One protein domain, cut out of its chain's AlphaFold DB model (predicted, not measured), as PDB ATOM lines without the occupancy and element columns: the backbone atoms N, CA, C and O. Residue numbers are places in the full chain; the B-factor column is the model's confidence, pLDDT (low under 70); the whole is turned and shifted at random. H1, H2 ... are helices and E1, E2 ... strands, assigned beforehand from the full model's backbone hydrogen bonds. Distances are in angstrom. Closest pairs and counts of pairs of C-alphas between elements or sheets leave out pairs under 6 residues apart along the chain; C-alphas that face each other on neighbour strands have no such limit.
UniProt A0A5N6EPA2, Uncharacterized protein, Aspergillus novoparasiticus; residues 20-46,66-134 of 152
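Overview. This is residues 20 to 46 and 66 to 134 of the 152 residues of an uncharacterized protein of Aspergillus novoparasiticus (UniProt A0A5N6EPA2). Picture one long helix, H3, as a spine, with H1 packed on its first part and the short H2 farther along it, while a two-stranded hairpin, E1 and E2, is set off from the helices. Residues 85 to 90, within the link between E1 and E2, stick out, and so do residues 124 to 134, of which 124 to 131 belong to H3. The 96 printed residues hold three named helices and two named strands, in the order H1 H2 E1 E2 H3, with the sheet E1 - E2 antiparallel; the class is mostly helix. The whole is only just loose, close to compact, with a radius of gyration of the C-alphas of 15.4 A, and only just elongated, spanning 51 by 34 by 26 A.

Along the chain. Find C-alpha 20 at (-31.219, 3.202, -29.048); from there H1, residues 20 to 36, runs 24.3 A. H2 follows, residues 39 to 46. Beyond the cut, look for E1 at residues 78 to 82 and E2 at residues 93 to 97. H3, residues 104 to 131, runs 40.1 A to C-alpha 131 at (14.629, 9.903, -9.466).

Arrangement. Residues 104 to 111 of H3 touch H1, closest at the C-alphas of Leu 35 and Val 111, 5.8 A. Their shallow tilt of 33 degrees is only just short of steep. Residues 115 to 122 of H3 touch H2, closest at the C-alphas of Gly 44 and Ala 122, 7.1 A. Across the hairpin E1 and E2, N 82 and O 93 are within hydrogen-bond range at 2.8 A. In H1 and H3 every O i to N i+4 pair is within range; in H2, 3 of 4 are.

Size, cuts and confidence. The farthest C-alphas, of Glu 20 and Gly 132, are 51.9 A apart. Residues 47 to 65 are not printed; C-alphas 46 and 66 are 18.8 A apart across the cut. No link printed whole is long. Confidence is low, under 70, for instance in residues 66 to 80.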
ATOM      1  N   GLU A  20     -32.648   2.972 -28.851       83.19
ATOM      2  CA  GLU A  20     -31.219   3.202 -29.048       83.19
ATOM      3  C   GLU A  20     -30.717   4.369 -28.198       83.19
ATOM      4  O   GLU A  20     -29.645   4.284 -27.601       83.19
ATOM      5  N   GLN A  21     -31.495   5.451 -28.088       82.50
ATOM      6  CA  GLN A  21     -31.167   6.565 -27.193       82.50
ATOM      7  C   GLN A  21     -31.098   6.104 -25.734       82.50
ATOM      8  O   GLN A  21     -30.167   6.474 -25.016       82.50
ATOM      9  N   THR A  22     -32.051   5.273 -25.306       82.69
ATOM     10  CA  THR A  22     -32.082   4.718 -23.947       82.69
ATOM     11  C   THR A  22     -30.883   3.803 -23.714       82.69
ATOM     12  O   THR A  22     -30.189   3.967 -22.715       82.69
ATOM     13  N   ALA A  23     -30.575   2.918 -24.666       79.88
ATOM     14  CA  ALA A  23     -29.414   2.035 -24.597       79.88
ATOM     15  C   ALA A  23     -28.098   2.820 -24.462       79.88
ATOM     16  O   ALA A  23     -27.295   2.518 -23.582       79.88
ATOM     17  N   ILE A  24     -27.911   3.892 -25.247       83.56
ATOM     18  CA  ILE A  24     -26.736   4.774 -25.130       83.56
ATOM     19  C   ILE A  24     -26.637   5.363 -23.720       83.56
ATOM     20  O   ILE A  24     -25.560   5.352 -23.130       83.56
ATOM     21  N   GLN A  25     -27.738   5.874 -23.164       83.19
ATOM     22  CA  GLN A  25     -27.725   6.460 -21.820       83.19
ATOM     23  C   GLN A  25     -27.403   5.420 -20.742       83.19
ATOM     24  O   GLN A  25     -26.657   5.731 -19.815       83.19
ATOM     25  N   THR A  26     -27.921   4.198 -20.867       80.56
ATOM     26  CA  THR A  26     -27.603   3.091 -19.955       80.56
ATOM     27  C   THR A  26     -26.114   2.761 -19.989       80.56
ATOM     28  O   THR A  26     -25.473   2.750 -18.944       80.56
ATOM     29  N   ILE A  27     -25.538   2.595 -21.181       81.62
ATOM     30  CA  ILE A  27     -24.115   2.267 -21.365       81.62
ATOM     31  C   ILE A  27     -23.212   3.394 -20.848       81.62
ATOM     32  O   ILE A  27     -22.208   3.134 -20.193       81.62
ATOM     33  N   VAL A  28     -23.564   4.657 -21.110       78.94
ATOM     34  CA  VAL A  28     -22.800   5.815 -20.617       78.94
ATOM     35  C   VAL A  28     -22.817   5.866 -19.089       78.94
ATOM     36  O   VAL A  28     -21.775   6.092 -18.477       78.94
ATOM     37  N   LYS A  29     -23.980   5.645 -18.465       81.62
ATOM     38  CA  LYS A  29     -24.090   5.590 -17.000       81.62
ATOM     39  C   LYS A  29     -23.268   4.444 -16.426       81.62
ATOM     40  O   LYS A  29     -22.527   4.679 -15.479       81.62
ATOM     41  N   TYR A  30     -23.360   3.263 -17.035       83.44
ATOM     42  CA  TYR A  30     -22.586   2.092 -16.643       83.44
ATOM     43  C   TYR A  30     -21.081   2.371 -16.698       83.44
ATOM     44  O   TYR A  30     -20.393   2.175 -15.707       83.44
ATOM     45  N   LEU A  31     -20.582   2.957 -17.796       83.19
ATOM     46  CA  LEU A  31     -19.176   3.360 -17.915       83.19
ATOM     47  C   LEU A  31     -18.741   4.270 -16.762       83.19
ATOM     48  O   LEU A  31     -17.701   4.027 -16.158       83.19
ATOM     49  N   PHE A  32     -19.501   5.331 -16.476       79.31
ATOM     50  CA  PHE A  32     -19.121   6.271 -15.420       79.31
ATOM     51  C   PHE A  32     -19.185   5.642 -14.031       79.31
ATOM     52  O   PHE A  32     -18.304   5.916 -13.226       79.31
ATOM     53  N   GLN A  33     -20.185   4.807 -13.755       84.75
ATOM     54  CA  GLN A  33     -20.284   4.092 -12.483       84.75
ATOM     55  C   GLN A  33     -19.095   3.148 -12.306       84.75
ATOM     56  O   GLN A  33     -18.318   3.326 -11.377       84.75
ATOM     57  N   THR A  34     -18.864   2.245 -13.260       86.56
ATOM     58  CA  THR A  34     -17.770   1.269 -13.189       86.56
ATOM     59  C   THR A  34     -16.393   1.932 -13.133       86.56
ATOM     60  O   THR A  34     -15.506   1.447 -12.436       86.56
ATOM     61  N   LEU A  35     -16.197   3.056 -13.832       82.06
ATOM     62  CA  LEU A  35     -14.939   3.802 -13.780       82.06
ATOM     63  C   LEU A  35     -14.724   4.498 -12.429       82.06
ATOM     64  O   LEU A  35     -13.615   4.452 -11.902       82.06
ATOM     65  N   LEU A  36     -15.751   5.160 -11.885       80.69
ATOM     66  CA  LEU A  36     -15.646   5.909 -10.627       80.69
ATOM     67  C   LEU A  36     -15.592   4.991  -9.401       80.69
ATOM     68  O   LEU A  36     -14.928   5.333  -8.427       80.69
ATOM     69  N   ASP A  37     -16.246   3.833  -9.467       85.94
ATOM     70  CA  ASP A  37     -16.218   2.811  -8.416       85.94
ATOM     71  C   ASP A  37     -14.906   2.005  -8.427       85.94
ATOM     72  O   ASP A  37     -14.643   1.213  -7.517       85.94
ATOM     73  N   HIS A  38     -14.057   2.186  -9.444       83.25
ATOM     74  CA  HIS A  38     -12.797   1.467  -9.542       83.25
ATOM     75  C   HIS A  38     -11.810   1.953  -8.455       83.25
ATOM     76  O   HIS A  38     -11.487   3.141  -8.418       83.25
ATOM     77  N   PRO A  39     -11.239   1.066  -7.613       78.50
ATOM     78  CA  PRO A  39     -10.451   1.454  -6.429       78.50
ATOM     79  C   PRO A  39      -9.244   2.342  -6.760       78.50
ATOM     80  O   PRO A  39      -8.960   3.330  -6.088       78.50
ATOM     81  N   VAL A  40      -8.583   2.038  -7.875       72.38
ATOM     82  CA  VAL A  40      -7.455   2.817  -8.402       72.38
ATOM     83  C   VAL A  40      -7.840   4.254  -8.762       72.38
ATOM     84  O   VAL A  40      -7.000   5.148  -8.678       72.38
ATOM     85  N   TRP A  41      -9.084   4.492  -9.187       68.19
ATOM     86  CA  TRP A  41      -9.522   5.826  -9.586       68.19
ATOM     87  C   TRP A  41      -9.565   6.783  -8.389       68.19
ATOM     88  O   TRP A  41      -9.221   7.951  -8.546       68.19
ATOM     89  N   GLY A  42      -9.909   6.286  -7.195       61.28
ATOM     90  CA  GLY A  42      -9.844   7.054  -5.948       61.28
ATOM     91  C   GLY A  42      -8.405   7.334  -5.506       61.28
ATOM     92  O   GLY A  42      -8.020   8.485  -5.331       61.28
ATOM     93  N   GLU A  43      -7.575   6.294  -5.402       58.84
ATOM     94  CA  GLU A  43      -6.208   6.420  -4.864       58.84
ATOM     95  C   GLU A  43      -5.248   7.171  -5.804       58.84
ATOM     96  O   GLU A  43      -4.420   7.971  -5.362       58.84
ATOM     97  N   GLY A  44      -5.360   6.945  -7.118       51.88
ATOM     98  CA  GLY A  44      -4.474   7.541  -8.120       51.88
ATOM     99  C   GLY A  44      -4.763   9.017  -8.410       51.88
ATOM    100  O   GLY A  44      -3.855   9.750  -8.803       51.88
ATOM    101  N   MET A  45      -6.003   9.477  -8.204       52.19
ATOM    102  CA  MET A  45      -6.358  10.892  -8.365       52.19
ATOM    103  C   MET A  45      -5.978  11.726  -7.146       52.19
ATOM    104  O   MET A  45      -5.553  12.860  -7.332       52.19
ATOM    105  N   ASP A  46      -6.041  11.189  -5.929       45.94
ATOM    106  CA  ASP A  46      -5.682  11.955  -4.727       45.94
ATOM    107  C   ASP A  46      -4.179  12.287  -4.661       45.94
ATOM    108  O   ASP A  46      -3.798  13.359  -4.190       45.94
ATOM    109  N   ALA A  66      -1.339  12.813 -23.075       39.66
ATOM    110  CA  ALA A  66      -2.130  11.598 -23.155       39.66
ATOM    111  C   ALA A  66      -1.498  10.656 -24.188       39.66
ATOM    112  O   ALA A  66      -1.461  10.949 -25.389       39.66
ATOM    113  N   THR A  67      -0.920   9.575 -23.680       35.62
ATOM    114  CA  THR A  67      -0.342   8.494 -24.460       35.62
ATOM    115  C   THR A  67      -1.426   7.992 -25.403       35.62
ATOM    116  O   THR A  67      -2.592   7.899 -25.017       35.62
ATOM    117  N   SER A  68      -1.081   7.700 -26.658       33.72
ATOM    118  CA  SER A  68      -2.030   7.063 -27.571       33.72
ATOM    119  C   SER A  68      -2.626   5.835 -26.881       33.72
ATOM    120  O   SER A  68      -1.867   4.917 -26.555       33.72
ATOM    121  N   CYS A  69      -3.949   5.809 -26.671       39.41
ATOM    122  CA  CYS A  69      -4.658   4.575 -26.347       39.41
ATOM    123  C   CYS A  69      -4.331   3.590 -27.460       39.41
ATOM    124  O   CYS A  69      -4.873   3.686 -28.563       39.41
ATOM    125  N   ARG A  70      -3.415   2.655 -27.205       37.12
ATOM    126  CA  ARG A  70      -3.334   1.439 -28.006       37.12
ATOM    127  C   ARG A  70      -4.478   0.567 -27.533       37.12
ATOM    128  O   ARG A  70      -4.294  -0.347 -26.739       37.12
ATOM    129  N   CYS A  71      -5.671   0.916 -27.987       39.03
ATOM    130  CA  CYS A  71      -6.837   0.115 -27.722       39.03
ATOM    131  C   CYS A  71      -6.586  -1.237 -28.420       39.03
ATOM    132  O   CYS A  71      -6.352  -1.279 -29.632       39.03
ATOM    133  N   ARG A  72      -6.479  -2.329 -27.645       35.47
ATOM    134  CA  ARG A  72      -6.213  -3.671 -28.194       35.47
ATOM    135  C   ARG A  72      -7.286  -4.008 -29.247       35.47
ATOM    136  O   ARG A  72      -8.435  -3.589 -29.077       35.47
ATOM    137  N   PRO A  73      -6.950  -4.740 -30.327       32.22
ATOM    138  CA  PRO A  73      -7.928  -5.091 -31.354       32.22
ATOM    139  C   PRO A  73      -9.105  -5.839 -30.713       32.22
ATOM    140  O   PRO A  73      -8.913  -6.894 -30.114       32.22
ATOM    141  N   GLY A  74     -10.308  -5.262 -30.801       37.09
ATOM    142  CA  GLY A  74     -11.538  -5.852 -30.257       37.09
ATOM    143  C   GLY A  74     -12.423  -4.925 -29.418       37.09
ATOM    144  O   GLY A  74     -13.536  -5.324 -29.093       37.09
ATOM    145  N   ILE A  75     -11.986  -3.703 -29.086       46.38
ATOM    146  CA  ILE A  75     -12.849  -2.692 -28.452       46.38
ATOM    147  C   ILE A  75     -13.252  -1.671 -29.524       46.38
ATOM    148  O   ILE A  75     -12.451  -0.826 -29.913       46.38
ATOM    149  N   MET A  76     -14.494  -1.732 -30.016       46.88
ATOM    150  CA  MET A  76     -15.084  -0.736 -30.936       46.88
ATOM    151  C   MET A  76     -15.428   0.594 -30.225       46.88
ATOM    152  O   MET A  76     -16.400   1.264 -30.564       46.88
ATOM    153  N   ALA A  77     -14.646   0.996 -29.221       51.81
ATOM    154  CA  ALA A  77     -14.711   2.341 -28.667       51.81
ATOM    155  C   ALA A  77     -13.769   3.210 -29.496       51.81
ATOM    156  O   ALA A  77     -12.546   3.115 -29.390       51.81
ATOM    157  N   ASN A  78     -14.339   4.050 -30.357       62.78
ATOM    158  CA  ASN A  78     -13.542   5.009 -31.103       62.78
ATOM    159  C   ASN A  78     -12.980   6.047 -30.116       62.78
ATOM    160  O   ASN A  78     -13.720   6.894 -29.604       62.78
ATOM    161  N   ALA A  79     -11.682   5.944 -29.820       68.00
ATOM    162  CA  ALA A  79     -10.955   6.849 -28.941       68.00
ATOM    163  C   ALA A  79     -10.129   7.837 -29.771       68.00
ATOM    164  O   ALA A  79      -9.282   7.438 -30.570       68.00
ATOM    165  N   TYR A  80     -10.353   9.135 -29.567       69.25
ATOM    166  CA  TYR A  80      -9.630  10.189 -30.275       69.25
ATOM    167  C   TYR A  80      -8.956  11.132 -29.292       69.25
ATOM    168  O   TYR A  80      -9.578  11.602 -28.339       69.25
ATOM    169  N   ILE A  81      -7.696  11.461 -29.560       71.44
ATOM    170  CA  ILE A  81      -7.005  12.526 -28.841       71.44
ATOM    171  C   ILE A  81      -7.517  13.861 -29.377       71.44
ATOM    172  O   ILE A  81      -7.453  14.136 -30.574       71.44
ATOM    173  N   ILE A  82      -8.007  14.702 -28.474       66.75
ATOM    174  CA  ILE A  82      -8.350  16.092 -28.740       66.75
ATOM    175  C   ILE A  82      -7.251  16.950 -28.127       66.75
ATOM    176  O   ILE A  82      -7.088  17.009 -26.907       66.75
ATOM    177  N   SER A  83      -6.491  17.617 -28.986       71.25
ATOM    178  CA  SER A  83      -5.372  18.475 -28.611       71.25
ATOM    179  C   SER A  83      -5.568  19.900 -29.138       71.25
ATOM    180  O   SER A  83      -6.546  20.224 -29.820       71.25
ATOM    181  N   TYR A  84      -4.636  20.783 -28.788       61.22
ATOM    182  CA  TYR A  84      -4.558  22.121 -29.364       61.22
ATOM    183  C   TYR A  84      -4.524  22.045 -30.902       61.22
ATOM    184  O   TYR A  84      -3.777  21.252 -31.463       61.22
ATOM    185  N   ARG A  85      -5.300  22.844 -31.647       69.75
ATOM    186  CA  ARG A  85      -6.050  24.063 -31.266       69.75
ATOM    187  C   ARG A  85      -7.497  23.867 -30.802       69.75
ATOM    188  O   ARG A  85      -8.147  24.857 -30.490       69.75
ATOM    189  N   ILE A  86      -8.010  22.637 -30.769       72.00
ATOM    190  CA  ILE A  86      -9.425  22.372 -30.441       72.00
ATOM    191  C   ILE A  86      -9.696  22.631 -28.955       72.00
ATOM    192  O   ILE A  86     -10.742  23.155 -28.585       72.00
ATOM    193  N   VAL A  87      -8.728  22.289 -28.109       64.81
ATOM    194  CA  VAL A  87      -8.704  22.614 -26.679       64.81
ATOM    195  C   VAL A  87      -7.511  23.529 -26.382       64.81
ATOM    196  O   VAL A  87      -6.552  23.537 -27.164       64.81
ATOM    197  N   PRO A  88      -7.530  24.311 -25.285       66.88
ATOM    198  CA  PRO A  88      -6.363  25.069 -24.851       66.88
ATOM    199  C   PRO A  88      -5.094  24.208 -24.798       66.88
ATOM    200  O   PRO A  88      -5.142  22.980 -24.655       66.88
ATOM    201  N   LYS A  89      -3.929  24.856 -24.931       63.81
ATOM    202  CA  LYS A  89      -2.647  24.174 -24.707       63.81
ATOM    203  C   LYS A  89      -2.683  23.514 -23.330       63.81
ATOM    204  O   LYS A  89      -3.357  24.016 -22.438       63.81
ATOM    205  N   ALA A  90      -1.975  22.396 -23.192       59.78
ATOM    206  CA  ALA A  90      -1.884  21.626 -21.954       59.78
ATOM    207  C   ALA A  90      -3.158  20.918 -21.466       59.78
ATOM    208  O   ALA A  90      -3.062  20.009 -20.653       59.78
ATOM    209  N   THR A  91      -4.338  21.246 -21.991       58.03
ATOM    210  CA  THR A  91      -5.603  20.622 -21.575       58.03
ATOM    211  C   THR A  91      -6.062  19.553 -22.566       58.03
ATOM    212  O   THR A  91      -7.240  19.507 -22.930       58.03
ATOM    213  N   GLY A  92      -5.124  18.747 -23.073       62.31
ATOM    214  CA  GLY A  92      -5.425  17.647 -23.990       62.31
ATOM    215  C   GLY A  92      -6.391  16.646 -23.355       62.31
ATOM    216  O   GLY A  92      -6.332  16.405 -22.153       62.31
ATOM    217  N   ARG A  93      -7.304  16.081 -24.147       68.81
ATOM    218  CA  ARG A  93      -8.321  15.131 -23.665       68.81
ATOM    219  C   ARG A  93      -8.400  13.926 -24.587       68.81
ATOM    220  O   ARG A  93      -8.121  14.047 -25.777       68.81
ATOM    221  N   ILE A  94      -8.846  12.790 -24.064       72.19
ATOM    222  CA  ILE A  94      -9.269  11.653 -24.884       72.19
ATOM    223  C   ILE A  94     -10.795  11.665 -24.935       72.19
ATOM    224  O   ILE A  94     -11.461  11.737 -23.904       72.19
ATOM    225  N   ARG A  95     -11.356  11.623 -26.144       75.88
ATOM    226  CA  ARG A  95     -12.789  11.451 -26.372       75.88
ATOM    227  C   ARG A  95     -13.062  10.001 -26.725       75.88
ATOM    228  O   ARG A  95     -12.595   9.537 -27.760       75.88
ATOM    229  N   PHE A  96     -13.885   9.352 -25.916       76.19
ATOM    230  CA  PHE A  96     -14.489   8.069 -26.245       76.19
ATOM    231  C   PHE A  96     -15.860   8.293 -26.885       76.19
ATOM    232  O   PHE A  96     -16.636   9.141 -26.436       76.19
ATOM    233  N   VAL A  97     -16.147   7.561 -27.959       78.06
ATOM    234  CA  VAL A  97     -17.467   7.534 -28.596       78.06
ATOM    235  C   VAL A  97     -18.091   6.168 -28.354       78.06
ATOM    236  O   VAL A  97     -17.537   5.154 -28.770       78.06
ATOM    237  N   LEU A  98     -19.242   6.175 -27.685       78.62
ATOM    238  CA  LEU A  98     -20.065   5.002 -27.422       78.62
ATOM    239  C   LEU A  98     -21.258   4.975 -28.381       78.62
ATOM    240  O   LEU A  98     -21.775   6.020 -28.791       78.62
ATOM    241  N   HIS A  99     -21.709   3.773 -28.709       80.88
ATOM    242  CA  HIS A  99     -22.845   3.501 -29.577       80.88
ATOM    243  C   HIS A  99     -23.880   2.641 -28.845       80.88
ATOM    244  O   HIS A  99     -23.550   1.923 -27.906       80.88
ATOM    245  N   ALA A 100     -25.136   2.680 -29.301       81.88
ATOM    246  CA  ALA A 100     -26.251   1.952 -28.680       81.88
ATOM    247  C   ALA A 100     -26.035   0.432 -28.583       81.88
ATOM    248  O   ALA A 100     -26.667  -0.227 -27.770       81.88
ATOM    249  N   HIS A 101     -25.147  -0.108 -29.417       82.00
ATOM    250  CA  HIS A 101     -24.845  -1.533 -29.500       82.00
ATOM    251  C   HIS A 101     -23.607  -1.943 -28.693       82.00
ATOM    252  O   HIS A 101     -23.205  -3.100 -28.778       82.00
ATOM    253  N   ASN A 102     -22.979  -1.024 -27.948       83.69
ATOM    254  CA  ASN A 102     -21.888  -1.424 -27.070       83.69
ATOM    255  C   ASN A 102     -22.412  -2.298 -25.928       83.69
ATOM    256  O   ASN A 102     -23.463  -2.032 -25.353       83.69
ATOM    257  N   THR A 103     -21.678  -3.354 -25.597       88.81
ATOM    258  CA  THR A 103     -22.058  -4.254 -24.495       88.81
ATOM    259  C   THR A 103     -21.366  -3.854 -23.195       88.81
ATOM    260  O   THR A 103     -20.285  -3.269 -23.226       88.81
ATOM    261  N   GLU A 104     -21.936  -4.218 -22.044       88.06
ATOM    262  CA  GLU A 104     -21.293  -4.002 -20.734       88.06
ATOM    263  C   GLU A 104     -19.881  -4.602 -20.701       88.06
ATOM    264  O   GLU A 104     -18.933  -3.913 -20.357       88.06
ATOM    265  N   ARG A 105     -19.686  -5.808 -21.257       87.38
ATOM    266  CA  ARG A 105     -18.350  -6.419 -21.411       87.38
ATOM    267  C   ARG A 105     -17.359  -5.590 -22.232       87.38
ATOM    268  O   ARG A 105     -16.148  -5.724 -22.067       87.38
ATOM    269  N   GLU A 106     -17.820  -4.832 -23.221       84.38
ATOM    270  CA  GLU A 106     -16.950  -3.908 -23.958       84.38
ATOM    271  C   GLU A 106     -16.599  -2.685 -23.120       84.38
ATOM    272  O   GLU A 106     -15.464  -2.218 -23.197       84.38
ATOM    273  N   VAL A 107     -17.542  -2.210 -22.306       84.75
ATOM    274  CA  VAL A 107     -17.320  -1.120 -21.356       84.75
ATOM    275  C   VAL A 107     -16.361  -1.541 -20.247       84.75
ATOM    276  O   VAL A 107     -15.428  -0.797 -19.973       84.75
ATOM    277  N   ASP A 108     -16.500  -2.736 -19.679       88.00
ATOM    278  CA  ASP A 108     -15.592  -3.249 -18.645       88.00
ATOM    279  C   ASP A 108     -14.154  -3.291 -19.153       88.00
ATOM    280  O   ASP A 108     -13.247  -2.745 -18.535       88.00
ATOM    281  N   ARG A 109     -13.955  -3.834 -20.359       84.56
ATOM    282  CA  ARG A 109     -12.636  -3.858 -21.010       84.56
ATOM    283  C   ARG A 109     -12.097  -2.459 -21.294       84.56
ATOM    284  O   ARG A 109     -10.885  -2.250 -21.255       84.56
ATOM    285  N   LEU A 110     -12.973  -1.507 -21.616       83.44
ATOM    286  CA  LEU A 110     -12.595  -0.105 -21.778       83.44
ATOM    287  C   LEU A 110     -12.141   0.493 -20.438       83.44
ATOM    288  O   LEU A 110     -11.117   1.171 -20.414       83.44
ATOM    289  N   VAL A 111     -12.861   0.228 -19.345       85.50
ATOM    290  CA  VAL A 111     -12.508   0.695 -17.997       85.50
ATOM    291  C   VAL A 111     -11.179   0.098 -17.551       85.50
ATOM    292  O   VAL A 111     -10.284   0.863 -17.207       85.50
ATOM    293  N   GLU A 112     -11.009  -1.222 -17.635       85.31
ATOM    294  CA  GLU A 112      -9.755  -1.914 -17.298       85.31
ATOM    295  C   GLU A 112      -8.567  -1.288 -18.035       85.31
ATOM    296  O   GLU A 112      -7.577  -0.896 -17.426       85.31
ATOM    297  N   MET A 113      -8.698  -1.095 -19.348       81.44
ATOM    298  CA  MET A 113      -7.651  -0.485 -20.164       81.44
ATOM    299  C   MET A 113      -7.364   0.973 -19.769       81.44
ATOM    300  O   MET A 113      -6.203   1.387 -19.748       81.44
ATOM    301  N   VAL A 114      -8.397   1.776 -19.489       80.31
ATOM    302  CA  VAL A 114      -8.225   3.170 -19.045       80.31
ATOM    303  C   VAL A 114      -7.500   3.213 -17.704       80.31
ATOM    304  O   VAL A 114      -6.574   4.004 -17.542       80.31
ATOM    305  N   VAL A 115      -7.886   2.347 -16.771       82.88
ATOM    306  CA  VAL A 115      -7.259   2.227 -15.456       82.88
ATOM    307  C   VAL A 115      -5.800   1.806 -15.595       82.88
ATOM    308  O   VAL A 115      -4.935   2.498 -15.065       82.88
ATOM    309  N   GLU A 116      -5.501   0.734 -16.335       81.75
ATOM    310  CA  GLU A 116      -4.125   0.276 -16.576       81.75
ATOM    311  C   GLU A 116      -3.253   1.403 -17.143       81.75
ATOM    312  O   GLU A 116      -2.136   1.627 -16.678       81.75
ATOM    313  N   MET A 117      -3.784   2.161 -18.108       76.31
ATOM    314  CA  MET A 117      -3.091   3.302 -18.702       76.31
ATOM    315  C   MET A 117      -2.819   4.415 -17.681       76.31
ATOM    316  O   MET A 117      -1.733   4.994 -17.684       76.31
ATOM    317  N   VAL A 118      -3.795   4.740 -16.829       78.00
ATOM    318  CA  VAL A 118      -3.640   5.772 -15.794       78.00
ATOM    319  C   VAL A 118      -2.630   5.332 -14.737       78.00
ATOM    320  O   VAL A 118      -1.805   6.149 -14.339       78.00
ATOM    321  N   VAL A 119      -2.639   4.062 -14.328       80.00
ATOM    322  CA  VAL A 119      -1.684   3.511 -13.351       80.00
ATOM    323  C   VAL A 119      -0.269   3.494 -13.894       80.00
ATOM    324  O   VAL A 119       0.638   3.949 -13.202       80.00
ATOM    325  N   ASP A 120      -0.066   2.983 -15.111       79.25
ATOM    326  CA  ASP A 120       1.260   2.942 -15.741       79.25
ATOM    327  C   ASP A 120       1.832   4.358 -15.865       79.25
ATOM    328  O   ASP A 120       2.985   4.604 -15.514       79.25
ATOM    329  N   TRP A 121       0.995   5.320 -16.266       77.25
ATOM    330  CA  TRP A 121       1.397   6.720 -16.318       77.25
ATOM    331  C   TRP A 121       1.692   7.307 -14.930       77.25
ATOM    332  O   TRP A 121       2.743   7.915 -14.748       77.25
ATOM    333  N   ALA A 122       0.801   7.139 -13.951       75.62
ATOM    334  CA  ALA A 122       0.978   7.695 -12.609       75.62
ATOM    335  C   ALA A 122       2.219   7.115 -11.916       75.62
ATOM    336  O   ALA A 122       2.997   7.854 -11.318       75.62
ATOM    337  N   THR A 123       2.447   5.808 -12.065       78.62
ATOM    338  CA  THR A 123       3.643   5.121 -11.557       78.62
ATOM    339  C   THR A 123       4.900   5.696 -12.195       78.62
ATOM    340  O   THR A 123       5.836   6.051 -11.485       78.62
ATOM    341  N   GLU A 124       4.902   5.867 -13.519       77.56
ATOM    342  CA  GLU A 124       6.024   6.481 -14.223       77.56
ATOM    343  C   GLU A 124       6.292   7.913 -13.735       77.56
ATOM    344  O   GLU A 124       7.444   8.273 -13.505       77.56
ATOM    345  N   MET A 125       5.254   8.727 -13.525       74.12
ATOM    346  CA  MET A 125       5.430  10.085 -12.999       74.12
ATOM    347  C   MET A 125       6.037  10.082 -11.593       74.12
ATOM    348  O   MET A 125       6.984  10.826 -11.344       74.12
ATOM    349  N   LEU A 126       5.559   9.210 -10.700       76.69
ATOM    350  CA  LEU A 126       6.102   9.068  -9.345       76.69
ATOM    351  C   LEU A 126       7.555   8.566  -9.351       76.69
ATOM    352  O   LEU A 126       8.380   9.006  -8.548       76.69
ATOM    353  N   GLU A 127       7.903   7.656 -10.262       77.88
ATOM    354  CA  GLU A 127       9.279   7.186 -10.437       77.88
ATOM    355  C   GLU A 127      10.209   8.300 -10.924       77.88
ATOM    356  O   GLU A 127      11.331   8.425 -10.420       77.88
ATOM    357  N   LEU A 128       9.743   9.126 -11.863       75.69
ATOM    358  CA  LEU A 128      10.481  10.289 -12.353       75.69
ATOM    359  C   LEU A 128      10.705  11.310 -11.236       75.69
ATOM    360  O   LEU A 128      11.842  11.746 -11.047       75.69
ATOM    361  N   GLU A 129       9.678  11.622 -10.444       75.19
ATOM    362  CA  GLU A 129       9.801  12.507  -9.278       75.19
ATOM    363  C   GLU A 129      10.816  11.968  -8.263       75.19
ATOM    364  O   GLU A 129      11.718  12.692  -7.830       75.19
ATOM    365  N   ARG A 130      10.739  10.672  -7.936       76.81
ATOM    366  CA  ARG A 130      11.672  10.024  -6.999       76.81
ATOM    367  C   ARG A 130      13.108   9.976  -7.528       76.81
ATOM    368  O   ARG A 130      14.045   9.969  -6.734       76.81
ATOM    369  N   SER A 131      13.297   9.935  -8.848       75.38
ATOM    370  CA  SER A 131      14.629   9.903  -9.466       75.38
ATOM    371  C   SER A 131      15.418  11.205  -9.279       75.38
ATOM    372  O   SER A 131      16.641  11.196  -9.414       75.38
ATOM    373  N   GLY A 132      14.741  12.324  -8.979       68.94
ATOM    374  CA  GLY A 132      15.361  13.643  -8.789       68.94
ATOM    375  C   GLY A 132      16.017  14.233 -10.046       68.94
ATOM    376  O   GLY A 132      16.686  15.265  -9.968       68.94
ATOM    377  N   SER A 133      15.851  13.588 -11.203       68.50
ATOM    378  CA  SER A 133      16.455  14.010 -12.462       68.50
ATOM    379  C   SER A 133      15.614  15.096 -13.129       68.50
ATOM    380  O   SER A 133      14.447  14.886 -13.452       68.50
ATOM    381  N   LYS A 134      16.223  16.264 -13.361       61.88
ATOM    382  CA  LYS A 134      15.559  17.428 -13.973       61.88
ATOM    383  C   LYS A 134      15.263  17.248 -15.465       61.88
ATOM    384  O   LYS A 134      14.374  17.912 -15.983       61.88
TER     385      LYS A 134